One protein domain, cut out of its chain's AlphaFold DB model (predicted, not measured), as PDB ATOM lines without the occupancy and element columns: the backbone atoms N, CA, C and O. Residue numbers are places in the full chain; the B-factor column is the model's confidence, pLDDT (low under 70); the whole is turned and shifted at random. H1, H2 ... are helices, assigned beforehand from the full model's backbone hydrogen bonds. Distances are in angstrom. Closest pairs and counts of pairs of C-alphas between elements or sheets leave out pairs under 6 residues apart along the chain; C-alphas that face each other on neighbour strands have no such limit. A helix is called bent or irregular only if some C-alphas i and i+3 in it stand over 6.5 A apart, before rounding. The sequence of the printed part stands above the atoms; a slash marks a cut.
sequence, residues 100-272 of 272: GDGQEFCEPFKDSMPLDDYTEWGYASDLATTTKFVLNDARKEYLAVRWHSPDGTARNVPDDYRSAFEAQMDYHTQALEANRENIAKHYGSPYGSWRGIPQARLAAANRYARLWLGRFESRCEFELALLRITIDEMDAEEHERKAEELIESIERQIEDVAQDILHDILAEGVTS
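Overview. This is residues 100 to 272 of the 272 residues of an uncharacterized protein of Bradyrhizobium daqingense (UniProt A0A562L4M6). One very long helix, H4, runs the whole length of the domain; H2 and H3 pack on its first part as a loose three-helix body, and its far part, with the last residues to 272, sticks out as a bare arm. H3 and H4 open from their linked ends as a narrow V, with H2 in the opening, while the short H1 packs near the beginning of H4. The printed part has 173 residues with four named helices, H1, H2, H3 and H4 in chain order, and no named strand; the class is all helix. The whole is extended, with a radius of gyration of the C-alphas of 28.9 A and spans of 111 by 29 by 25 A.

Arrangement. H4, residues 199 to 269, touches H2, residues 137 to 146, with its residues 217 to 227 alone; the closest C-alphas, of Tyr 142 and Leu 224, are 5.1 A apart. These two run the same way at a shallow tilt of 31 degrees. H3, residues 159 to 186, touches H4 with residues 180 to 184 alone, closest at the C-alphas of Ile 183 and Ala 205, 6.9 A apart. H3 and H4 form a helical hairpin and run opposite ways at a shallow tilt of 25 degrees. H2 and H3 form another, closest at the C-alphas of Leu 143 and Phe 165, 6.7 A apart, at a tilt of 37 degrees, only just steep. H2, H3 and H4 are an up-and-down bundle, each running against the one before it. H1, residues 124 to 127, touches H4 at the C-alphas of Asp 126 and Ala 203, 5.2 A apart, and is apart from H2 and H3. In H2 every O i to N i+4 pair is within hydrogen-bond range; in H3 22 of 24 are, in H4 65 of 67, and H1 is too short for such a pair.

Along the chain. H4 is 104.9 A long, from C-alpha 199 at (5.380, -2.882, 10.998) to C-alpha 269 at (75.688, -68.458, 53.014). H3 is 40.9 A long and begins at C-alpha 159, (38.350, -37.225, 10.591). H2 measures 13.9 A and H1 5.5 A. H3 and H4 are irregular: C-alphas 160 and 163 are 7.4 A apart, and C-alphas 200 and 203 are 7.3 A apart.

Size, cuts and confidence. The C-alphas farthest apart, of Ala 200 and Ser 272, are 111.0 A apart. Residues 232 to 272, of which 232 to 269 belong to H4, stand free; the body without them spans 49 by 27 by 25 A. The printed part has no cut. The links from H2 to H3 and from H3 to H4 are long, and residues 100 to 123 hold no named element. Confidence is under 70 at residues 100 to 118, 122, 128 to 130 and 269 to 272.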
ATOM      1  N   GLY A 100      26.238 -39.961  32.734       35.81
ATOM      2  CA  GLY A 100      25.578 -40.264  31.466       35.81
ATOM      3  C   GLY A 100      26.329 -39.587  30.323       35.81
ATOM      4  O   GLY A 100      27.083 -38.647  30.551       35.81
ATOM      5  N   ASP A 101      26.098 -40.062  29.110       36.41
ATOM      6  CA  ASP A 101      26.604 -39.677  27.782       36.41
ATOM      7  C   ASP A 101      26.534 -38.180  27.386       36.41
ATOM      8  O   ASP A 101      26.586 -37.833  26.204       36.41
ATOM      9  N   GLY A 102      26.416 -37.259  28.346       36.88
ATOM     10  CA  GLY A 102      26.412 -35.810  28.162       36.88
ATOM     11  C   GLY A 102      25.226 -35.288  27.350       36.88
ATOM     12  O   GLY A 102      24.989 -34.084  27.353       36.88
ATOM     13  N   GLN A 103      24.457 -36.158  26.684       36.84
ATOM     14  CA  GLN A 103      23.439 -35.799  25.703       36.84
ATOM     15  C   GLN A 103      22.352 -34.901  26.293       36.84
ATOM     16  O   GLN A 103      21.921 -33.961  25.630       36.84
ATOM     17  N   GLU A 104      21.962 -35.114  27.550       38.09
ATOM     18  CA  GLU A 104      20.892 -34.336  28.187       38.09
ATOM     19  C   GLU A 104      21.295 -32.892  28.519       38.09
ATOM     20  O   GLU A 104      20.454 -31.999  28.476       38.09
ATOM     21  N   PHE A 105      22.584 -32.617  28.752       38.84
ATOM     22  CA  PHE A 105      23.074 -31.244  28.947       38.84
ATOM     23  C   PHE A 105      23.320 -30.507  27.618       38.84
ATOM     24  O   PHE A 105      23.502 -29.290  27.601       38.84
ATOM     25  N   CYS A 106      23.352 -31.243  26.503       42.16
ATOM     26  CA  CYS A 106      23.874 -30.777  25.220       42.16
ATOM     27  C   CYS A 106      22.845 -30.146  24.285       42.16
ATOM     28  O   CYS A 106      23.225 -29.656  23.220       42.16
ATOM     29  N   GLU A 107      21.560 -30.165  24.623       50.22
ATOM     30  CA  GLU A 107      20.539 -29.648  23.725       50.22
ATOM     31  C   GLU A 107      20.004 -28.302  24.244       50.22
ATOM     32  O   GLU A 107      19.028 -28.260  24.998       50.22
ATOM     33  N   PRO A 108      20.582 -27.159  23.821       47.78
ATOM     34  CA  PRO A 108      20.102 -25.831  24.205       47.78
ATOM     35  C   PRO A 108      18.669 -25.528  23.737       47.78
ATOM     36  O   PRO A 108      18.133 -24.471  24.071       47.78
ATOM     37  N   PHE A 109      18.071 -26.451  22.980       52.81
ATOM     38  CA  PHE A 109      16.764 -26.357  22.346       52.81
ATOM     39  C   PHE A 109      15.799 -27.510  22.712       52.81
ATOM     40  O   PHE A 109      14.687 -27.506  22.194       52.81
ATOM     41  N   LYS A 110      16.195 -28.484  23.559       45.94
ATOM     42  CA  LYS A 110      15.360 -29.662  23.917       45.94
ATOM     43  C   LYS A 110      14.255 -29.322  24.895       45.94
ATOM     44  O   LYS A 110      13.090 -29.599  24.640       45.94
ATOM     45  N   ASP A 111      14.631 -28.636  25.966       44.06
ATOM     46  CA  ASP A 111      13.691 -27.820  26.706       44.06
ATOM     47  C   ASP A 111      13.616 -26.521  25.931       44.06
ATOM     48  O   ASP A 111      14.632 -25.829  25.784       44.06
ATOM     49  N   SER A 112      12.443 -26.199  25.385       41.00
ATOM     50  CA  SER A 112      12.170 -24.849  24.908       41.00
ATOM     51  C   SER A 112      12.699 -23.908  25.984       41.00
ATOM     52  O   SER A 112      12.153 -23.919  27.089       41.00
ATOM     53  N   MET A 113      13.789 -23.163  25.729       43.69
ATOM     54  CA  MET A 113      14.140 -22.039  26.600       43.69
ATOM     55  C   MET A 113      12.825 -21.301  26.760       43.69
ATOM     56  O   MET A 113      12.324 -20.905  25.703       43.69
ATOM     57  N   PRO A 114      12.226 -21.249  27.969       45.25
ATOM     58  CA  PRO A 114      10.827 -20.902  28.098       45.25
ATOM     59  C   PRO A 114      10.640 -19.621  27.310       45.25
ATOM     60  O   PRO A 114      11.246 -18.589  27.611       45.25
ATOM     61  N   LEU A 115       9.891 -19.744  26.211       47.28
ATOM     62  CA  LEU A 115       9.623 -18.653  25.279       47.28
ATOM     63  C   LEU A 115       8.757 -17.583  25.972       47.28
ATOM     64  O   LEU A 115       8.400 -16.589  25.350       47.28
ATOM     65  N   ASP A 116       8.470 -17.797  27.258       44.28
ATOM     66  CA  ASP A 116       7.348 -17.339  28.060       44.28
ATOM     67  C   ASP A 116       7.284 -15.838  28.298       44.28
ATOM     68  O   ASP A 116       6.249 -15.361  28.738       44.28
ATOM     69  N   ASP A 117       8.299 -15.075  27.903       59.03
ATOM     70  CA  ASP A 117       8.222 -13.616  27.940       59.03
ATOM     71  C   ASP A 117       8.425 -13.028  26.540       59.03
ATOM     72  O   ASP A 117       9.315 -12.199  26.313       59.03
ATOM     73  N   TYR A 118       7.621 -13.470  25.566       59.59
ATOM     74  CA  TYR A 118       7.454 -12.700  24.334       59.59
ATOM     75  C   TYR A 118       7.140 -11.249  24.698       59.59
ATOM     76  O   TYR A 118       6.217 -10.952  25.454       59.59
ATOM     77  N   THR A 119       7.936 -10.317  24.182       71.25
ATOM     78  CA  THR A 119       7.742  -8.902  24.489       71.25
ATOM     79  C   THR A 119       6.564  -8.378  23.684       71.25
ATOM     80  O   THR A 119       6.604  -8.424  22.459       71.25
ATOM     81  N   GLU A 120       5.543  -7.829  24.332       73.06
ATOM     82  CA  GLU A 120       4.381  -7.250  23.633       73.06
ATOM     83  C   GLU A 120       4.687  -5.894  22.967       73.06
ATOM     84  O   GLU A 120       3.912  -5.390  22.157       73.06
ATOM     85  N   TRP A 121       5.839  -5.302  23.290       71.62
ATOM     86  CA  TRP A 121       6.224  -3.940  22.931       71.62
ATOM     87  C   TRP A 121       7.719  -3.847  22.605       71.62
ATOM     88  O   TRP A 121       8.545  -4.576  23.168       71.62
ATOM     89  N   GLY A 122       8.074  -2.921  21.716       67.25
ATOM     90  CA  GLY A 122       9.459  -2.578  21.387       67.25
ATOM     91  C   GLY A 122       9.603  -1.103  21.029       67.25
ATOM     92  O   GLY A 122       8.605  -0.399  20.853       67.25
ATOM     93  N   TYR A 123      10.841  -0.632  20.929       75.62
ATOM     94  CA  TYR A 123      11.153   0.785  20.734       75.62
ATOM     95  C   TYR A 123      11.480   1.100  19.281       75.62
ATOM     96  O   TYR A 123      11.946   0.251  18.523       75.62
ATOM     97  N   ALA A 124      11.337   2.371  18.902       74.62
ATOM     98  CA  ALA A 124      11.795   2.843  17.595       74.62
ATOM     99  C   ALA A 124      13.290   2.540  17.360       74.62
ATOM    100  O   ALA A 124      13.691   2.240  16.238       74.62
ATOM    101  N   SER A 125      14.107   2.546  18.419       73.94
ATOM    102  CA  SER A 125      15.525   2.174  18.360       73.94
ATOM    103  C   SER A 125      15.762   0.696  18.021       73.94
ATOM    104  O   SER A 125      16.789   0.384  17.423       73.94
ATOM    105  N   ASP A 126      14.820  -0.209  18.318       79.06
ATOM    106  CA  ASP A 126      14.929  -1.631  17.954       79.06
ATOM    107  C   ASP A 126      14.684  -1.869  16.449       79.06
ATOM    108  O   ASP A 126      15.065  -2.911  15.915       79.06
ATOM    109  N   LEU A 127      14.083  -0.911  15.729       76.75
ATOM    110  CA  LEU A 127      13.894  -0.991  14.272       76.75
ATOM    111  C   LEU A 127      15.190  -0.733  13.488       76.75
ATOM    112  O   LEU A 127      15.313  -1.179  12.350       76.75
ATOM    113  N   ALA A 128      16.158  -0.028  14.083       62.38
ATOM    114  CA  ALA A 128      17.423   0.318  13.429       62.38
ATOM    115  C   ALA A 128      18.425  -0.851  13.385       62.38
ATOM    116  O   ALA A 128      19.395  -0.819  12.629       62.38
ATOM    117  N   THR A 129      18.205  -1.890  14.191       63.66
ATOM    118  CA  THR A 129      19.090  -3.052  14.295       63.66
ATOM    119  C   THR A 129      18.479  -4.260  13.602       63.66
ATOM    120  O   THR A 129      17.447  -4.773  14.025       63.66
ATOM    121  N   THR A 130      19.142  -4.764  12.558       67.38
ATOM    122  CA  THR A 130      18.811  -6.086  12.011       67.38
ATOM    123  C   THR A 130      19.429  -7.155  12.905       67.38
ATOM    124  O   THR A 130      20.652  -7.290  12.955       67.38
ATOM    125  N   THR A 131      18.591  -7.918  13.600       77.88
ATOM    126  CA  THR A 131      19.037  -9.041  14.427       77.88
ATOM    127  C   THR A 131      19.477 -10.207  13.538       77.88
ATOM    128  O   THR A 131      18.686 -10.740  12.756       77.88
ATOM    129  N   LYS A 132      20.755 -10.591  13.626       83.88
ATOM    130  CA  LYS A 132      21.323 -11.721  12.877       83.88
ATOM    131  C   LYS A 132      21.245 -12.989  13.719       83.88
ATOM    132  O   LYS A 132      21.778 -13.031  14.818       83.88
ATOM    133  N   PHE A 133      20.617 -14.018  13.167       88.12
ATOM    134  CA  PHE A 133      20.557 -15.352  13.756       88.12
ATOM    135  C   PHE A 133      21.694 -16.179  13.167       88.12
ATOM    136  O   PHE A 133      21.564 -16.735  12.081       88.12
ATOM    137  N   VAL A 134      22.833 -16.177  13.851       89.56
ATOM    138  CA  VAL A 134      24.006 -16.973  13.485       89.56
ATOM    139  C   VAL A 134      24.465 -17.713  14.728       89.56
ATOM    140  O   VAL A 134      24.399 -17.172  15.831       89.56
ATOM    141  N   LEU A 135      24.918 -18.953  14.554       90.06
ATOM    142  CA  LEU A 135      25.499 -19.709  15.649       90.06
ATOM    143  C   LEU A 135      26.714 -18.945  16.194       90.06
ATOM    144  O   LEU A 135      27.629 -18.611  15.435       90.06
ATOM    145  N   ASN A 136      26.701 -18.632  17.488       91.44
ATOM    146  CA  ASN A 136      27.799 -17.905  18.118       91.44
ATOM    147  C   ASN A 136      29.064 -18.772  18.197       91.44
ATOM    148  O   ASN A 136      29.007 -20.002  18.120       91.44
ATOM    149  N   ASP A 137      30.211 -18.119  18.353       94.12
ATOM    150  CA  ASP A 137      31.500 -18.810  18.327       94.12
ATOM    151  C   ASP A 137      31.681 -19.742  19.527       94.12
ATOM    152  O   ASP A 137      32.162 -20.854  19.343       94.12
ATOM    153  N   ALA A 138      31.172 -19.374  20.709       91.44
ATOM    154  CA  ALA A 138      31.206 -20.237  21.892       91.44
ATOM    155  C   ALA A 138      30.512 -21.589  21.653       91.44
ATOM    156  O   ALA A 138      30.983 -22.624  22.117       91.44
ATOM    157  N   ARG A 139      29.404 -21.613  20.901       91.94
ATOM    158  CA  ARG A 139      28.704 -22.849  20.542       91.94
ATOM    159  C   ARG A 139      29.459 -23.654  19.491       91.94
ATOM    160  O   ARG A 139      29.507 -24.874  19.607       91.94
ATOM    161  N   LYS A 140      30.042 -23.000  18.482       94.56
ATOM    162  CA  LYS A 140      30.887 -23.683  17.485       94.56
ATOM    163  C   LYS A 140      32.084 -24.348  18.157       94.56
ATOM    164  O   LYS A 140      32.374 -25.508  17.891       94.56
ATOM    165  N   GLU A 141      32.729 -23.617  19.058       95.00
ATOM    166  CA  GLU A 141      33.861 -24.087  19.848       95.00
ATOM    167  C   GLU A 141      33.449 -25.221  20.784       95.00
ATOM    168  O   GLU A 141      34.102 -26.257  20.808       95.00
ATOM    169  N   TYR A 142      32.315 -25.091  21.476       91.38
ATOM    170  CA  TYR A 142      31.734 -26.173  22.271       91.38
ATOM    171  C   TYR A 142      31.565 -27.461  21.457       91.38
ATOM    172  O   TYR A 142      31.974 -28.529  21.906       91.38
ATOM    173  N   LEU A 143      30.990 -27.364  20.254       91.19
ATOM    174  CA  LEU A 143      30.797 -28.519  19.380       91.19
ATOM    175  C   LEU A 143      32.134 -29.104  18.923       91.19
ATOM    176  O   LEU A 143      32.302 -30.318  18.963       91.19
ATOM    177  N   ALA A 144      33.095 -28.264  18.544       94.25
ATOM    178  CA  ALA A 144      34.419 -28.726  18.146       94.25
ATOM    179  C   ALA A 144      35.141 -29.443  19.299       94.25
ATOM    180  O   ALA A 144      35.660 -30.538  19.102       94.25
ATOM    181  N   VAL A 145      35.127 -28.874  20.510       90.94
ATOM    182  CA  VAL A 145      35.721 -29.487  21.713       90.94
ATOM    183  C   VAL A 145      35.030 -30.809  22.052       90.94
ATOM    184  O   VAL A 145      35.704 -31.802  22.319       90.94
ATOM    185  N   ARG A 146      33.692 -30.855  22.000       89.56
ATOM    186  CA  ARG A 146      32.914 -32.078  22.258       89.56
ATOM    187  C   ARG A 146      33.287 -33.210  21.303       89.56
ATOM    188  O   ARG A 146      33.303 -34.363  21.712       89.56
ATOM    189  N   TRP A 147      33.594 -32.875  20.055       89.81
ATOM    190  CA  TRP A 147      34.049 -33.817  19.036       89.81
ATOM    191  C   TRP A 147      35.581 -33.884  18.941       89.81
ATOM    192  O   TRP A 147      36.140 -34.089  17.868       89.81
ATOM    193  N   HIS A 148      36.257 -33.739  20.083       89.12
ATOM    194  CA  HIS A 148      37.688 -33.994  20.267       89.12
ATOM    195  C   HIS A 148      38.645 -33.061  19.510       89.12
ATOM    196  O   HIS A 148      39.799 -33.423  19.285       89.12
ATOM    197  N   SER A 149      38.221 -31.846  19.148       93.12
ATOM    198  CA  SER A 149      39.154 -30.836  18.639       93.12
ATOM    199  C   SER A 149      40.086 -30.341  19.757       93.12
ATOM    200  O   SER A 149      39.590 -29.726  20.706       93.12
ATOM    201  N   PRO A 150      41.422 -30.477  19.628       88.12
ATOM    202  CA  PRO A 150      42.370 -30.101  20.685       88.12
ATOM    203  C   PRO A 150      42.359 -28.610  21.042       88.12
ATOM    204  O   PRO A 150      42.578 -28.233  22.187       88.12
ATOM    205  N   ASP A 151      42.100 -27.749  20.058       90.69
ATOM    206  CA  ASP A 151      42.077 -26.291  20.214       90.69
ATOM    207  C   ASP A 151      40.666 -25.691  20.108       90.69
ATOM    208  O   ASP A 151      40.512 -24.472  20.043       90.69
ATOM    209  N   GLY A 152      39.631 -26.539  20.065       90.62
ATOM    210  CA  GLY A 152      38.245 -26.103  19.892       90.62
ATOM    211  C   GLY A 152      37.917 -25.489  18.527       90.62
ATOM    212  O   GLY A 152      36.905 -24.801  18.401       90.62
ATOM    213  N   THR A 153      38.726 -25.723  17.490       94.38
ATOM    214  CA  THR A 153      38.431 -25.248  16.133       94.38
ATOM    215  C   THR A 153      37.847 -26.345  15.243       94.38
ATOM    216  O   THR A 153      38.316 -27.475  15.203       94.38
ATOM    217  N   ALA A 154      36.859 -25.996  14.416       92.69
ATOM    218  CA  ALA A 154      36.247 -26.939  13.470       92.69
ATOM    219  C   ALA A 154      37.265 -27.625  12.531       92.69
ATOM    220  O   ALA A 154      37.054 -28.745  12.074       92.69
ATOM    221  N   ARG A 155      38.385 -26.951  12.236       93.88
ATOM    222  CA  ARG A 155      39.439 -27.473  11.359       93.88
ATOM    223  C   ARG A 155      40.145 -28.689  11.958       93.88
ATOM    224  O   ARG A 155      40.519 -29.579  11.198       93.88
ATOM    225  N   ASN A 156      40.315 -28.714  13.278       95.06
ATOM    226  CA  ASN A 156      41.121 -29.706  13.988       95.06
ATOM    227  C   ASN A 156      40.284 -30.823  14.628       95.06
ATOM    228  O   ASN A 156      40.816 -31.629  15.387       95.06
ATOM    229  N   VAL A 157      38.994 -30.904  14.291       94.88
ATOM    230  CA  VAL A 157      38.168 -32.083  14.577       94.88
ATOM    231  C   VAL A 157      38.759 -33.290  13.827       94.88
ATOM    232  O   VAL A 157      38.967 -33.180  12.611       94.88
ATOM    233  N   PRO A 158      39.039 -34.422  14.504       96.06
ATOM    234  CA  PRO A 158      39.567 -35.619  13.853       96.06
ATOM    235  C   PRO A 158      38.606 -36.174  12.796       96.06
ATOM    236  O   PRO A 158      37.387 -36.088  12.948       96.06
ATOM    237  N   ASP A 159      39.150 -36.782  11.740       96.38
ATOM    238  CA  ASP A 159      38.350 -37.225  10.591       96.38
ATOM    239  C   ASP A 159      37.285 -38.267  10.963       96.38
ATOM    240  O   ASP A 159      36.168 -38.197  10.449       96.38
ATOM    241  N   ASP A 160      37.572 -39.135  11.939       94.94
ATOM    242  CA  ASP A 160      36.622 -40.130  12.460       94.94
ATOM    243  C   ASP A 160      35.363 -39.494  13.082       94.94
ATOM    244  O   ASP A 160      34.286 -40.092  13.064       94.94
ATOM    245  N   TYR A 161      35.465 -38.258  13.587       92.81
ATOM    246  CA  TYR A 161      34.364 -37.522  14.220       92.81
ATOM    247  C   TYR A 161      33.785 -36.405  13.343       92.81
ATOM    248  O   TYR A 161      32.758 -35.816  13.693       92.81
ATOM    249  N   ARG A 162      34.405 -36.106  12.193       94.69
ATOM    250  CA  ARG A 162      34.052 -34.955  11.345       94.69
ATOM    251  C   ARG A 162      32.595 -34.987  10.884       94.69
ATOM    252  O   ARG A 162      31.910 -33.975  10.979       94.69
ATOM    253  N   SER A 163      32.101 -36.153  10.468       94.25
ATOM    254  CA  SER A 163      30.711 -36.313  10.015       94.25
ATOM    255  C   SER A 163      29.686 -36.050  11.127       94.25
ATOM    256  O   SER A 163      28.672 -35.391  10.896       94.25
ATOM    257  N   ALA A 164      29.959 -36.505  12.353       91.88
ATOM    258  CA  ALA A 164      29.096 -36.267  13.510       91.88
ATOM    259  C   ALA A 164      29.128 -34.795  13.959       91.88
ATOM    260  O   ALA A 164      28.088 -34.229  14.309       91.88
ATOM    261  N   PHE A 165      30.304 -34.162  13.903       92.62
ATOM    262  CA  PHE A 165      30.462 -32.727  14.137       92.62
ATOM    263  C   PHE A 165      29.657 -31.896  13.129       92.62
ATOM    264  O   PHE A 165      28.904 -31.012  13.541       92.62
ATOM    265  N   GLU A 166      29.771 -32.195  11.833       95.12
ATOM    266  CA  GLU A 166      29.036 -31.501  10.768       95.12
ATOM    267  C   GLU A 166      27.520 -31.671  10.930       95.12
ATOM    268  O   GLU A 166      26.791 -30.680  10.933       95.12
ATOM    269  N   ALA A 167      27.047 -32.892  11.201       91.75
ATOM    270  CA  ALA A 167      25.630 -33.147  11.458       91.75
ATOM    271  C   ALA A 167      25.090 -32.352  12.664       91.75
ATOM    272  O   ALA A 167      23.971 -31.835  12.625       91.75
ATOM    273  N   GLN A 168      25.881 -32.214  13.732       89.25
ATOM    274  CA  GLN A 168      25.511 -31.391  14.887       89.25
ATOM    275  C   GLN A 168      25.522 -29.893  14.560       89.25
ATOM    276  O   GLN A 168      24.598 -29.172  14.937       89.25
ATOM    277  N   MET A 169      26.530 -29.407  13.833       92.19
ATOM    278  CA  MET A 169      26.579 -28.019  13.361       92.19
ATOM    279  C   MET A 169      25.342 -27.656  12.528       92.19
ATOM    280  O   MET A 169      24.741 -26.596  12.748       92.19
ATOM    281  N   ASP A 170      24.925 -28.555  11.635       92.81
ATOM    282  CA  ASP A 170      23.721 -28.395  10.822       92.81
ATOM    283  C   ASP A 170      22.456 -28.399  11.681       92.81
ATOM    284  O   ASP A 170      21.636 -27.488  11.559       92.81
ATOM    285  N   TYR A 171      22.325 -29.350  12.610       89.75
ATOM    286  CA  TYR A 171      21.203 -29.400  13.553       89.75
ATOM    287  C   TYR A 171      21.048 -28.090  14.336       89.75
ATOM    288  O   TYR A 171      19.963 -27.507  14.383       89.75
ATOM    289  N   HIS A 172      22.137 -27.576  14.914       89.12
ATOM    290  CA  HIS A 172      22.103 -26.330  15.680       89.12
ATOM    291  C   HIS A 172      21.780 -25.110  14.810       89.12
ATOM    292  O   HIS A 172      21.105 -24.187  15.274       89.12
ATOM    293  N   THR A 173      22.235 -25.103  13.556       91.00
ATOM    294  CA  THR A 173      21.913 -24.042  12.593       91.00
ATOM    295  C   THR A 173      20.429 -24.076  12.232       91.00
ATOM    296  O   THR A 173      19.750 -23.056  12.351       91.00
ATOM    297  N   GLN A 174      19.891 -25.255  11.909       89.69
ATOM    298  CA  GLN A 174      18.468 -25.443  11.611       89.69
ATOM    299  C   GLN A 174      17.582 -25.098  12.812       89.69
ATOM    300  O   GLN A 174      16.565 -24.427  12.657       89.69
ATOM    301  N   ALA A 175      17.976 -25.480  14.029       87.44
ATOM    302  CA  ALA A 175      17.241 -25.131  15.244       87.44
ATOM    303  C   ALA A 175      17.217 -23.612  15.493       87.44
ATOM    304  O   ALA A 175      16.204 -23.060  15.936       87.44
ATOM    305  N   LEU A 176      18.311 -22.908  15.189       89.06
ATOM    306  CA  LEU A 176      18.371 -21.450  15.283       89.06
ATOM    307  C   LEU A 176      17.462 -20.774  14.242       89.06
ATOM    308  O   LEU A 176      16.766 -19.805  14.561       89.06
ATOM    309  N   GLU A 177      17.425 -21.304  13.019       89.81
ATOM    310  CA  GLU A 177      16.522 -20.845  11.958       89.81
ATOM    311  C   GLU A 177      15.051 -21.116  12.289       89.81
ATOM    312  O   GLU A 177      14.221 -20.215  12.156       89.81
ATOM    313  N   ALA A 178      14.733 -22.300  12.814       88.69
ATOM    314  CA  ALA A 178      13.393 -22.645  13.276       88.69
ATOM    315  C   ALA A 178      12.929 -21.706  14.402       88.69
ATOM    316  O   ALA A 178      11.791 -21.236  14.400       88.69
ATOM    317  N   ASN A 179      13.817 -21.347  15.336       87.75
ATOM    318  CA  ASN A 179      13.506 -20.355  16.368       87.75
ATOM    319  C   ASN A 179      13.244 -18.966  15.779       87.75
ATOM    320  O   ASN A 179      12.282 -18.304  16.172       87.75
ATOM    321  N   ARG A 180      14.048 -18.523  14.805       91.19
ATOM    322  CA  ARG A 180      13.792 -17.270  14.080       91.19
ATOM    323  C   ARG A 180      12.413 -17.281  13.415       91.19
ATOM    324  O   ARG A 180      11.692 -16.285  13.492       91.19
ATOM    325  N   GLU A 181      12.048 -18.392  12.782       91.50
ATOM    326  CA  GLU A 181      10.741 -18.571  12.151       91.50
ATOM    327  C   GLU A 181       9.605 -18.514  13.182       91.50
ATOM    328  O   GLU A 181       8.624 -17.791  12.988       91.50
ATOM    329  N   ASN A 182       9.763 -19.205  14.314       90.00
ATOM    330  CA  ASN A 182       8.797 -19.217  15.413       90.00
ATOM    331  C   ASN A 182       8.570 -17.818  15.992       90.00
ATOM    332  O   ASN A 182       7.425 -17.414  16.197       90.00
ATOM    333  N   ILE A 183       9.640 -17.041  16.192       90.06
ATOM    334  CA  ILE A 183       9.533 -15.645  16.631       90.06
ATOM    335  C   ILE A 183       8.749 -14.831  15.600       90.06
ATOM    336  O   ILE A 183       7.803 -14.129  15.954       90.06
ATOM    337  N   ALA A 184       9.085 -14.943  14.315       91.94
ATOM    338  CA  ALA A 184       8.373 -14.208  13.277       91.94
ATOM    339  C   ALA A 184       6.880 -14.576  13.219       91.94
ATOM    340  O   ALA A 184       6.043 -13.676  13.114       91.94
ATOM    341  N   LYS A 185       6.535 -15.868  13.326       92.00
ATOM    342  CA  LYS A 185       5.139 -16.340  13.394       92.00
ATOM    343  C   LYS A 185       4.406 -15.752  14.592       92.00
ATOM    344  O   LYS A 185       3.315 -15.214  14.419       92.00
ATOM    345  N   HIS A 186       5.026 -15.780  15.773       90.69
ATOM    346  CA  HIS A 186       4.450 -15.200  16.986       90.69
ATOM    347  C   HIS A 186       4.080 -13.722  16.785       90.69
ATOM    348  O   HIS A 186       2.970 -13.290  17.095       90.69
ATOM    349  N   TYR A 187       4.971 -12.950  16.159       90.94
ATOM    350  CA  TYR A 187       4.730 -11.535  15.881       90.94
ATOM    351  C   TYR A 187       3.851 -11.265  14.651       90.94
ATOM    352  O   TYR A 187       3.684 -10.109  14.264       90.94
ATOM    353  N   GLY A 188       3.199 -12.287  14.093       91.75
ATOM    354  CA  GLY A 188       2.163 -12.148  13.069       91.75
ATOM    355  C   GLY A 188       2.639 -12.356  11.634       91.75
ATOM    356  O   GLY A 188       1.916 -11.990  10.710       91.75
ATOM    357  N   SER A 189       3.828 -12.927  11.421       95.56
ATOM    358  CA  SER A 189       4.263 -13.324  10.081       95.56
ATOM    359  C   SER A 189       3.528 -14.589   9.617       95.56
ATOM    360  O   SER A 189       3.671 -15.631  10.259       95.56
ATOM    361  N   PRO A 190       2.806 -14.562   8.482       93.38
ATOM    362  CA  PRO A 190       2.022 -15.710   8.013       93.38
ATOM    363  C   PRO A 190       2.888 -16.906   7.595       93.38
ATOM    364  O   PRO A 190       2.468 -18.050   7.722       93.38
ATOM    365  N   TYR A 191       4.108 -16.644   7.125       92.56
ATOM    366  CA  TYR A 191       5.038 -17.663   6.628       92.56
ATOM    367  C   TYR A 191       6.300 -17.775   7.493       92.56
ATOM    368  O   TYR A 191       7.305 -18.305   7.039       92.56
ATOM    369  N   GLY A 192       6.304 -17.173   8.689       89.75
ATOM    370  CA  GLY A 192       7.477 -17.159   9.570       89.75
ATOM    371  C   GLY A 192       8.704 -16.421   9.017       89.75
ATOM    372  O   GLY A 192       9.801 -16.503   9.559       89.75
ATOM    373  N   SER A 193       8.535 -15.626   7.961       93.00
ATOM    374  CA  SER A 193       9.583 -14.738   7.460       93.00
ATOM    375  C   SER A 193       9.619 -13.435   8.252       93.00
ATOM    376  O   SER A 193       8.577 -12.823   8.484       93.00
ATOM    377  N   TRP A 194      10.816 -12.938   8.574       91.81
ATOM    378  CA  TRP A 194      10.982 -11.638   9.244       91.81
ATOM    379  C   TRP A 194      10.359 -10.477   8.458       91.81
ATOM    380  O   TRP A 194       9.838  -9.534   9.040       91.81
ATOM    381  N   ARG A 195      10.366 -10.570   7.119       91.56
ATOM    382  CA  ARG A 195       9.758  -9.565   6.230       91.56
ATOM    383  C   ARG A 195       8.229  -9.552   6.299       91.56
ATOM    384  O   ARG A 195       7.625  -8.563   5.907       91.56
ATOM    385  N   GLY A 196       7.617 -10.647   6.749       91.75
ATOM    386  CA  GLY A 196       6.167 -10.774   6.891       91.75
ATOM    387  C   GLY A 196       5.624 -10.233   8.213       91.75
ATOM    388  O   GLY A 196       4.412 -10.223   8.395       91.75
ATOM    389  N   ILE A 197       6.489  -9.804   9.139       93.38
ATOM    390  CA  ILE A 197       6.063  -9.239  10.422       93.38
ATOM    391  C   ILE A 197       5.434  -7.856  10.173       93.38
ATOM    392  O   ILE A 197       6.080  -7.003   9.559       93.38
ATOM    393  N   PRO A 198       4.207  -7.585  10.662       93.50
ATOM    394  CA  PRO A 198       3.595  -6.265  10.556       93.50
ATOM    395  C   PRO A 198       4.465  -5.170  11.184       93.50
ATOM    396  O   PRO A 198       5.004  -5.349  12.278       93.50
ATOM    397  N   GLN A 199       4.528  -3.995  10.549       91.06
ATOM    398  CA  GLN A 199       5.380  -2.882  10.998       91.06
ATOM    399  C   GLN A 199       5.148  -2.496  12.470       91.06
ATOM    400  O   GLN A 199       6.100  -2.211  13.189       91.06
ATOM    401  N   ALA A 200       3.896  -2.550  12.938       89.25
ATOM    402  CA  ALA A 200       3.528  -2.248  14.323       89.25
ATOM    403  C   ALA A 200       4.124  -3.224  15.359       89.25
ATOM    404  O   ALA A 200       4.228  -2.881  16.531       89.25
ATOM    405  N   ARG A 201       4.516  -4.435  14.941       90.12
ATOM    406  CA  ARG A 201       5.068  -5.493  15.807       90.12
ATOM    407  C   ARG A 201       6.565  -5.725  15.603       90.12
ATOM    408  O   ARG A 201       7.188  -6.416  16.403       90.12
ATOM    409  N   LEU A 202       7.155  -5.133  14.564       90.00
ATOM    410  CA  LEU A 202       8.546  -5.378  14.187       90.00
ATOM    411  C   LEU A 202       9.544  -4.963  15.280       90.00
ATOM    412  O   LEU A 202      10.515  -5.674  15.526       90.00
ATOM    413  N   ALA A 203       9.283  -3.857  15.980       88.00
ATOM    414  CA  ALA A 203      10.130  -3.409  17.086       88.00
ATOM    415  C   ALA A 203      10.137  -4.419  18.247       88.00
ATOM    416  O   ALA A 203      11.197  -4.766  18.766       88.00
ATOM    417  N   ALA A 204       8.958  -4.929  18.614       86.50
ATOM    418  CA  ALA A 204       8.807  -5.940  19.656       86.50
ATOM    419  C   ALA A 204       9.505  -7.253  19.262       86.50
ATOM    420  O   ALA A 204      10.260  -7.815  20.050       86.50
ATOM    421  N   ALA A 205       9.348  -7.683  18.005       89.75
ATOM    422  CA  ALA A 205      10.034  -8.857  17.473       89.75
ATOM    423  C   ALA A 205      11.564  -8.727  17.525       89.75
ATOM    424  O   ALA A 205      12.253  -9.646  17.971       89.75
ATOM    425  N   ASN A 206      12.106  -7.578  17.105       89.12
ATOM    426  CA  ASN A 206      13.548  -7.320  17.142       89.12
ATOM    427  C   ASN A 206      14.090  -7.296  18.575       89.12
ATOM    428  O   ASN A 206      15.151  -7.872  18.834       89.12
ATOM    429  N   ARG A 207      13.359  -6.672  19.509       85.81
ATOM    430  CA  ARG A 207      13.711  -6.653  20.933       85.81
ATOM    431  C   ARG A 207      13.764  -8.063  21.509       85.81
ATOM    432  O   ARG A 207      14.790  -8.436  22.081       85.81
ATOM    433  N   TYR A 208      12.708  -8.852  21.312       85.88
ATOM    434  CA  TYR A 208      12.666 -10.237  21.776       85.88
ATOM    435  C   TYR A 208      13.824 -11.053  21.200       85.88
ATOM    436  O   TYR A 208      14.556 -11.694  21.948       85.88
ATOM    437  N   ALA A 209      14.049 -10.970  19.886       88.44
ATOM    438  CA  ALA A 209      15.128 -11.691  19.219       88.44
ATOM    439  C   ALA A 209      16.507 -11.363  19.805       88.44
ATOM    440  O   ALA A 209      17.309 -12.262  20.044       88.44
ATOM    441  N   ARG A 210      16.776 -10.081  20.077       87.06
ATOM    442  CA  ARG A 210      18.023  -9.624  20.704       87.06
ATOM    443  C   ARG A 210      18.187 -10.181  22.118       87.06
ATOM    444  O   ARG A 210      19.267 -10.655  22.461       87.06
ATOM    445  N   LEU A 211      17.134 -10.122  22.934       81.62
ATOM    446  CA  LEU A 211      17.146 -10.670  24.294       81.62
ATOM    447  C   LEU A 211      17.372 -12.180  24.284       81.62
ATOM    448  O   LEU A 211      18.215 -12.684  25.024       81.62
ATOM    449  N   TRP A 212      16.645 -12.884  23.422       84.06
ATOM    450  CA  TRP A 212      16.748 -14.325  23.255       84.06
ATOM    451  C   TRP A 212      18.156 -14.734  22.809       84.06
ATOM    452  O   TRP A 212      18.756 -15.603  23.440       84.06
ATOM    453  N   LEU A 213      18.731 -14.056  21.806       86.69
ATOM    454  CA  LEU A 213      20.096 -14.329  21.340       86.69
ATOM    455  C   LEU A 213      21.141 -14.049  22.419       86.69
ATOM    456  O   LEU A 213      22.013 -14.883  22.627       86.69
ATOM    457  N   GLY A 214      21.027 -12.945  23.164       85.25
ATOM    458  CA  GLY A 214      21.957 -12.664  24.261       85.25
ATOM    459  C   GLY A 214      21.906 -13.734  25.359       85.25
ATOM    460  O   GLY A 214      22.941 -14.150  25.890       85.25
ATOM    461  N   ARG A 215      20.704 -14.227  25.693       82.19
ATOM    462  CA  ARG A 215      20.529 -15.332  26.653       82.19
ATOM    463  C   ARG A 215      21.129 -16.628  26.114       82.19
ATOM    464  O   ARG A 215      21.832 -17.321  26.847       82.19
ATOM    465  N   PHE A 216      20.888 -16.925  24.837       83.12
ATOM    466  CA  PHE A 216      21.472 -18.070  24.147       83.12
ATOM    467  C   PHE A 216      23.006 -18.009  24.156       83.12
ATOM    468  O   PHE A 216      23.644 -18.985  24.541       83.12
ATOM    469  N   GLU A 217      23.603 -16.866  23.815       87.19
ATOM    470  CA  GLU A 217      25.051 -16.624  23.874       87.19
ATOM    471  C   GLU A 217      25.616 -16.865  25.272       87.19
ATOM    472  O   GLU A 217      26.515 -17.691  25.428       87.19
ATOM    473  N   SER A 218      25.011 -16.258  26.297       83.50
ATOM    474  CA  SER A 218      25.432 -16.454  27.692       83.50
ATOM    475  C   SER A 218      25.383 -17.931  28.105       83.50
ATOM    476  O   SER A 218      26.272 -18.417  28.805       83.50
ATOM    477  N   ARG A 219      24.353 -18.669  27.665       82.06
ATOM    478  CA  ARG A 219      24.227 -20.111  27.924       82.06
ATOM    479  C   ARG A 219      25.321 -20.910  27.211       82.06
ATOM    480  O   ARG A 219      25.898 -21.802  27.822       82.06
ATOM    481  N   CYS A 220      25.628 -20.584  25.955       84.81
ATOM    482  CA  CYS A 220      26.688 -21.252  25.193       84.81
ATOM    483  C   CYS A 220      28.062 -21.069  25.848       84.81
ATOM    484  O   CYS A 220      28.799 -22.041  25.994       84.81
ATOM    485  N   GLU A 221      28.385 -19.852  26.294       88.81
ATOM    486  CA  GLU A 221      29.629 -19.569  27.022       88.81
ATOM    487  C   GLU A 221      29.723 -20.366  28.327       88.81
ATOM    488  O   GLU A 221      30.771 -20.926  28.656       88.81
ATOM    489  N   PHE A 222      28.615 -20.443  29.069       83.81
ATOM    490  CA  PHE A 222      28.556 -21.207  30.309       83.81
ATOM    491  C   PHE A 222      28.766 -22.707  30.069       83.81
ATOM    492  O   PHE A 222      29.579 -23.324  30.754       83.81
ATOM    493  N   GLU A 223      28.085 -23.286  29.081       82.62
ATOM    494  CA  GLU A 223      28.225 -24.704  28.732       82.62
ATOM    495  C   GLU A 223      29.637 -25.046  28.246       82.62
ATOM    496  O   GLU A 223      30.191 -26.062  28.664       82.62
ATOM    497  N   LEU A 224      30.262 -24.180  27.441       87.12
ATOM    498  CA  LEU A 224      31.667 -24.328  27.050       87.12
ATOM    499  C   LEU A 224      32.603 -24.308  28.263       87.12
ATOM    500  O   LEU A 224      33.513 -25.133  28.357       87.12
ATOM    501  N   ALA A 225      32.378 -23.396  29.213       88.62
ATOM    502  CA  ALA A 225      33.168 -23.350  30.437       88.62
ATOM    503  C   ALA A 225      33.017 -24.635  31.266       88.62
ATOM    504  O   ALA A 225      34.013 -25.133  31.791       88.62
ATOM    505  N   LEU A 226      31.802 -25.186  31.366       83.69
ATOM    506  CA  LEU A 226      31.556 -26.452  32.058       83.69
ATOM    507  C   LEU A 226      32.233 -27.632  31.357       83.69
ATOM    508  O   LEU A 226      32.905 -28.409  32.031       83.69
ATOM    509  N   LEU A 227      32.114 -27.728  30.030       83.62
ATOM    510  CA  LEU A 227      32.742 -28.790  29.241       83.62
ATOM    511  C   LEU A 227      34.260 -28.809  29.444       83.62
ATOM    512  O   LEU A 227      34.835 -29.860  29.704       83.62
ATOM    513  N   ARG A 228      34.899 -27.636  29.406       88.25
ATOM    514  CA  ARG A 228      36.339 -27.502  29.662       88.25
ATOM    515  C   ARG A 228      36.739 -27.948  31.061       88.25
ATOM    516  O   ARG A 228      37.741 -28.624  31.215       88.25
ATOM    517  N   ILE A 229      35.958 -27.580  32.079       86.75
ATOM    518  CA  ILE A 229      36.222 -28.034  33.452       86.75
ATOM    519  C   ILE A 229      36.151 -29.561  33.529       86.75
ATOM    520  O   ILE A 229      36.991 -30.155  34.189       86.75
ATOM    521  N   THR A 230      35.175 -30.176  32.861       83.06
ATOM    522  CA  THR A 230      35.026 -31.636  32.839       83.06
ATOM    523  C   THR A 230      36.174 -32.327  32.110       83.06
ATOM    524  O   THR A 230      36.672 -33.324  32.614       83.06
ATOM    525  N   ILE A 231      36.631 -31.795  30.974       84.69
ATOM    526  CA  ILE A 231      37.808 -32.334  30.275       84.69
ATOM    527  C   ILE A 231      39.036 -32.272  31.187       84.69
ATOM    528  O   ILE A 231      39.690 -33.287  31.386       84.69
ATOM    529  N   ASP A 232      39.282 -31.125  31.824       87.69
ATOM    530  CA  ASP A 232      40.426 -30.970  32.727       87.69
ATOM    531  C   ASP A 232      40.362 -31.926  33.938       87.69
ATOM    532  O   ASP A 232      41.400 -32.340  34.449       87.69
ATOM    533  N   GLU A 233      39.163 -32.259  34.432       85.12
ATOM    534  CA  GLU A 233      38.989 -33.269  35.486       85.12
ATOM    535  C   GLU A 233      39.309 -34.674  34.990       85.12
ATOM    536  O   GLU A 233      40.043 -35.389  35.662       85.12
ATOM    537  N   MET A 234      38.786 -35.053  33.822       80.25
ATOM    538  CA  MET A 234      39.054 -36.364  33.230       80.25
ATOM    539  C   MET A 234      40.544 -36.546  32.940       80.25
ATOM    540  O   MET A 234      41.098 -37.607  33.219       80.25
ATOM    541  N   ASP A 235      41.206 -35.503  32.436       83.75
ATOM    542  CA  ASP A 235      42.647 -35.518  32.199       83.75
ATOM    543  C   ASP A 235      43.421 -35.656  33.519       83.75
ATOM    544  O   ASP A 235      44.375 -36.429  33.600       83.75
ATOM    545  N   ALA A 236      43.005 -34.952  34.580       82.19
ATOM    546  CA  ALA A 236      43.632 -35.065  35.896       82.19
ATOM    547  C   ALA A 236      43.464 -36.467  36.512       82.19
ATOM    548  O   ALA A 236      44.447 -37.026  36.997       82.19
ATOM    549  N   GLU A 237      42.260 -37.043  36.442       82.31
ATOM    550  CA  GLU A 237      41.971 -38.410  36.905       82.31
ATOM    551  C   GLU A 237      42.785 -39.449  36.115       82.31
ATOM    552  O   GLU A 237      43.347 -40.382  36.687       82.31
ATOM    553  N   GLU A 238      42.918 -39.266  34.800       83.31
ATOM    554  CA  GLU A 238      43.718 -40.146  33.947       83.31
ATOM    555  C   GLU A 238      45.219 -40.055  34.255       83.31
ATOM    556  O   GLU A 238      45.932 -41.062  34.224       83.31
ATOM    557  N   HIS A 239      45.721 -38.855  34.552       80.88
ATOM    558  CA  HIS A 239      47.103 -38.661  34.982       80.88
ATOM    559  C   HIS A 239      47.377 -39.283  36.355       80.88
ATOM    560  O   HIS A 239      48.439 -39.881  36.532       80.88
ATOM    561  N   GLU A 240      46.438 -39.169  37.297       85.75
ATOM    562  CA  GLU A 240      46.525 -39.794  38.622       85.75
ATOM    563  C   GLU A 240      46.557 -41.322  38.500       85.75
ATOM    564  O   GLU A 240      47.496 -41.950  38.983       85.75
ATOM    565  N   ARG A 241      45.641 -41.904  37.716       86.00
ATOM    566  CA  ARG A 241      45.610 -43.347  37.431       86.00
ATOM    567  C   ARG A 241      46.919 -43.859  36.827       86.00
ATOM    568  O   ARG A 241      47.463 -44.862  37.278       86.00
ATOM    569  N   LYS A 242      47.468 -43.154  35.832       86.56
ATOM    570  CA  LYS A 242      48.766 -43.512  35.230       86.56
ATOM    571  C   LYS A 242      49.926 -43.399  36.217       86.56
ATOM    572  O   LYS A 242      50.888 -44.155  36.108       86.56
ATOM    573  N   ALA A 243      49.869 -42.444  37.145       86.44
ATOM    574  CA  ALA A 243      50.881 -42.303  38.184       86.44
ATOM    575  C   ALA A 243      50.806 -43.455  39.198       86.44
ATOM    576  O   ALA A 243      51.849 -43.993  39.558       86.44
ATOM    577  N   GLU A 244      49.602 -43.870  39.600       89.69
ATOM    578  CA  GLU A 244      49.384 -45.040  40.461       89.69
ATOM    579  C   GLU A 244      49.884 -46.331  39.797       89.69
ATOM    580  O   GLU A 244      50.689 -47.046  40.388       89.69
ATOM    581  N   GLU A 245      49.512 -46.580  38.535       89.88
ATOM    582  CA  GLU A 245      49.991 -47.738  37.762       89.88
ATOM    583  C   GLU A 245      51.531 -47.766  37.659       89.88
ATOM    584  O   GLU A 245      52.156 -48.829  37.745       89.88
ATOM    585  N   LEU A 246      52.165 -46.598  37.503       90.44
ATOM    586  CA  LEU A 246      53.623 -46.478  37.475       90.44
ATOM    587  C   LEU A 246      54.251 -46.773  38.843       90.44
ATOM    588  O   LEU A 246      55.263 -47.472  38.897       90.44
ATOM    589  N   ILE A 247      53.671 -46.259  39.932       90.94
ATOM    590  CA  ILE A 247      54.138 -46.527  41.301       90.94
ATOM    591  C   ILE A 247      54.047 -48.025  41.591       90.94
ATOM    592  O   ILE A 247      55.055 -48.612  41.975       90.94
ATOM    593  N   GLU A 248      52.914 -48.666  41.302       91.25
ATOM    594  CA  GLU A 248      52.751 -50.113  41.485       91.25
ATOM    595  C   GLU A 248      53.755 -50.928  40.656       91.25
ATOM    596  O   GLU A 248      54.235 -51.980  41.091       91.25
ATOM    597  N   SER A 249      54.071 -50.469  39.440       91.12
ATOM    598  CA  SER A 249      55.083 -51.114  38.601       91.12
ATOM    599  C   SER A 249      56.489 -50.971  39.191       91.12
ATOM    600  O   SER A 249      57.279 -51.910  39.084       91.12
ATOM    601  N   ILE A 250      56.819 -49.817  39.775       89.94
ATOM    602  CA  ILE A 250      58.112 -49.578  40.431       89.94
ATOM    603  C   ILE A 250      58.209 -50.400  41.721       89.94
ATOM    604  O   ILE A 250      59.245 -51.012  41.969       89.94
ATOM    605  N   GLU A 251      57.142 -50.456  42.518       91.38
ATOM    606  CA  GLU A 251      57.089 -51.248  43.752       91.38
ATOM    607  C   GLU A 251      57.327 -52.734  43.469       91.38
ATOM    608  O   GLU A 251      58.192 -53.335  44.106       91.38
ATOM    609  N   ARG A 252      56.682 -53.294  42.435       90.12
ATOM    610  CA  ARG A 252      56.936 -54.676  41.990       90.12
ATOM    611  C   ARG A 252      58.389 -54.903  41.569       90.12
ATOM    612  O   ARG A 252      58.992 -55.886  41.980       90.12
ATOM    613  N   GLN A 253      58.982 -53.981  40.806       88.50
ATOM    614  CA  GLN A 253      60.393 -54.093  40.413       88.50
ATOM    615  C   GLN A 253      61.345 -54.057  41.617       88.50
ATOM    616  O   GLN A 253      62.352 -54.761  41.624       88.50
ATOM    617  N   ILE A 254      61.047 -53.239  42.632       92.00
ATOM    618  CA  ILE A 254      61.839 -53.185  43.867       92.00
ATOM    619  C   ILE A 254      61.704 -54.495  44.650       92.00
ATOM    620  O   ILE A 254      62.710 -54.993  45.154       92.00
ATOM    621  N   GLU A 255      60.495 -55.056  44.747       91.38
ATOM    622  CA  GLU A 255      60.259 -56.347  45.404       91.38
ATOM    623  C   GLU A 255      61.006 -57.491  44.710       91.38
ATOM    624  O   GLU A 255      61.678 -58.262  45.397       91.38
ATOM    625  N   ASP A 256      60.963 -57.557  43.376       90.50
ATOM    626  CA  ASP A 256      61.681 -58.568  42.590       90.50
ATOM    627  C   ASP A 256      63.200 -58.475  42.830       90.50
ATOM    628  O   ASP A 256      63.842 -59.459  43.199       90.50
ATOM    629  N   VAL A 257      63.774 -57.267  42.738       91.31
ATOM    630  CA  VAL A 257      65.210 -57.043  42.997       91.31
ATOM    631  C   VAL A 257      65.582 -57.386  44.443       91.31
ATOM    632  O   VAL A 257      66.651 -57.944  44.696       91.31
ATOM    633  N   ALA A 258      64.723 -57.064  45.413       90.12
ATOM    634  CA  ALA A 258      64.967 -57.395  46.811       90.12
ATOM    635  C   ALA A 258      64.940 -58.913  47.056       90.12
ATOM    636  O   ALA A 258      65.761 -59.407  47.831       90.12
ATOM    637  N   GLN A 259      64.035 -59.647  46.399       89.44
ATOM    638  CA  GLN A 259      63.982 -61.110  46.467       89.44
ATOM    639  C   GLN A 259      65.215 -61.750  45.830       89.44
ATOM    640  O   GLN A 259      65.799 -62.640  46.448       89.44
ATOM    641  N   ASP A 260      65.654 -61.262  44.668       89.31
ATOM    642  CA  ASP A 260      66.868 -61.742  43.997       89.31
ATOM    643  C   ASP A 260      68.105 -61.566  44.892       89.31
ATOM    644  O   ASP A 260      68.831 -62.528  45.144       89.31
ATOM    645  N   ILE A 261      68.287 -60.379  45.485       88.19
ATOM    646  CA  ILE A 261      69.381 -60.119  46.440       88.19
ATOM    647  C   ILE A 261      69.298 -61.065  47.645       88.19
ATOM    648  O   ILE A 261      70.316 -61.577  48.116       88.19
ATOM    649  N   LEU A 262      68.092 -61.295  48.176       88.62
ATOM    650  CA  LEU A 262      67.902 -62.181  49.324       88.62
ATOM    651  C   LEU A 262      68.261 -63.631  48.971       88.62
ATOM    652  O   LEU A 262      68.885 -64.325  49.778       88.62
ATOM    653  N   HIS A 263      67.886 -64.082  47.773       85.75
ATOM    654  CA  HIS A 263      68.221 -65.403  47.254       85.75
ATOM    655  C   HIS A 263      69.725 -65.571  47.039       85.75
ATOM    656  O   HIS A 263      70.263 -66.599  47.458       85.75
ATOM    657  N   ASP A 264      70.405 -64.568  46.483       86.38
ATOM    658  CA  ASP A 264      71.859 -64.581  46.294       86.38
ATOM    659  C   ASP A 264      72.598 -64.689  47.638       86.38
ATOM    660  O   ASP A 264      73.445 -65.568  47.816       86.38
ATOM    661  N   ILE A 265      72.210 -63.884  48.638       82.88
ATOM    662  CA  ILE A 265      72.797 -63.940  49.991       82.88
ATOM    663  C   ILE A 265      72.592 -65.320  50.633       82.88
ATOM    664  O   ILE A 265      73.506 -65.867  51.259       82.88
ATOM    665  N   LEU A 266      71.391 -65.895  50.505       80.06
ATOM    666  CA  LEU A 266      71.091 -67.219  51.055       80.06
ATOM    667  C   LEU A 266      71.863 -68.331  50.332       80.06
ATOM    668  O   LEU A 266      72.302 -69.277  50.985       80.06
ATOM    669  N   ALA A 267      72.054 -68.225  49.018       78.06
ATOM    670  CA  ALA A 267      72.826 -69.191  48.243       78.06
ATOM    671  C   ALA A 267      74.318 -69.166  48.621       78.06
ATOM    672  O   ALA A 267      74.918 -70.227  48.807       78.06
ATOM    673  N   GLU A 268      74.899 -67.977  48.809       73.75
ATOM    674  CA  GLU A 268      76.293 -67.826  49.245       73.75
ATOM    675  C   GLU A 268      76.505 -68.348  50.679       73.75
ATOM    676  O   GLU A 268      77.451 -69.098  50.931       73.75
ATOM    677  N   GLY A 269      75.588 -68.047  51.606       59.28
ATOM    678  CA  GLY A 269      75.688 -68.458  53.014       59.28
ATOM    679  C   GLY A 269      75.511 -69.961  53.287       59.28
ATOM    680  O   GLY A 269      75.895 -70.435  54.351       59.28
ATOM    681  N   VAL A 270      74.949 -70.729  52.345       56.41
ATOM    682  CA  VAL A 270      74.794 -72.198  52.459       56.41
ATOM    683  C   VAL A 270      76.052 -72.950  51.989       56.41
ATOM    684  O   VAL A 270      76.201 -74.144  52.254       56.41
ATOM    685  N   THR A 271      76.986 -72.264  51.324       53.19
ATOM    686  CA  THR A 271      78.235 -72.862  50.811       53.19
ATOM    687  C   THR A 271      79.459 -72.682  51.717       53.19
ATOM    688  O   THR A 271      80.550 -73.128  51.354       53.19
ATOM    689  N   SER A 272      79.284 -72.098  52.907       47.97
ATOM    690  CA  SER A 272      80.305 -71.935  53.957       47.97
ATOM    691  C   SER A 272      80.025 -72.804  55.178       47.97
ATOM    692  O   SER A 272      80.983 -73.425  55.690       47.97
TER     693      SER A 272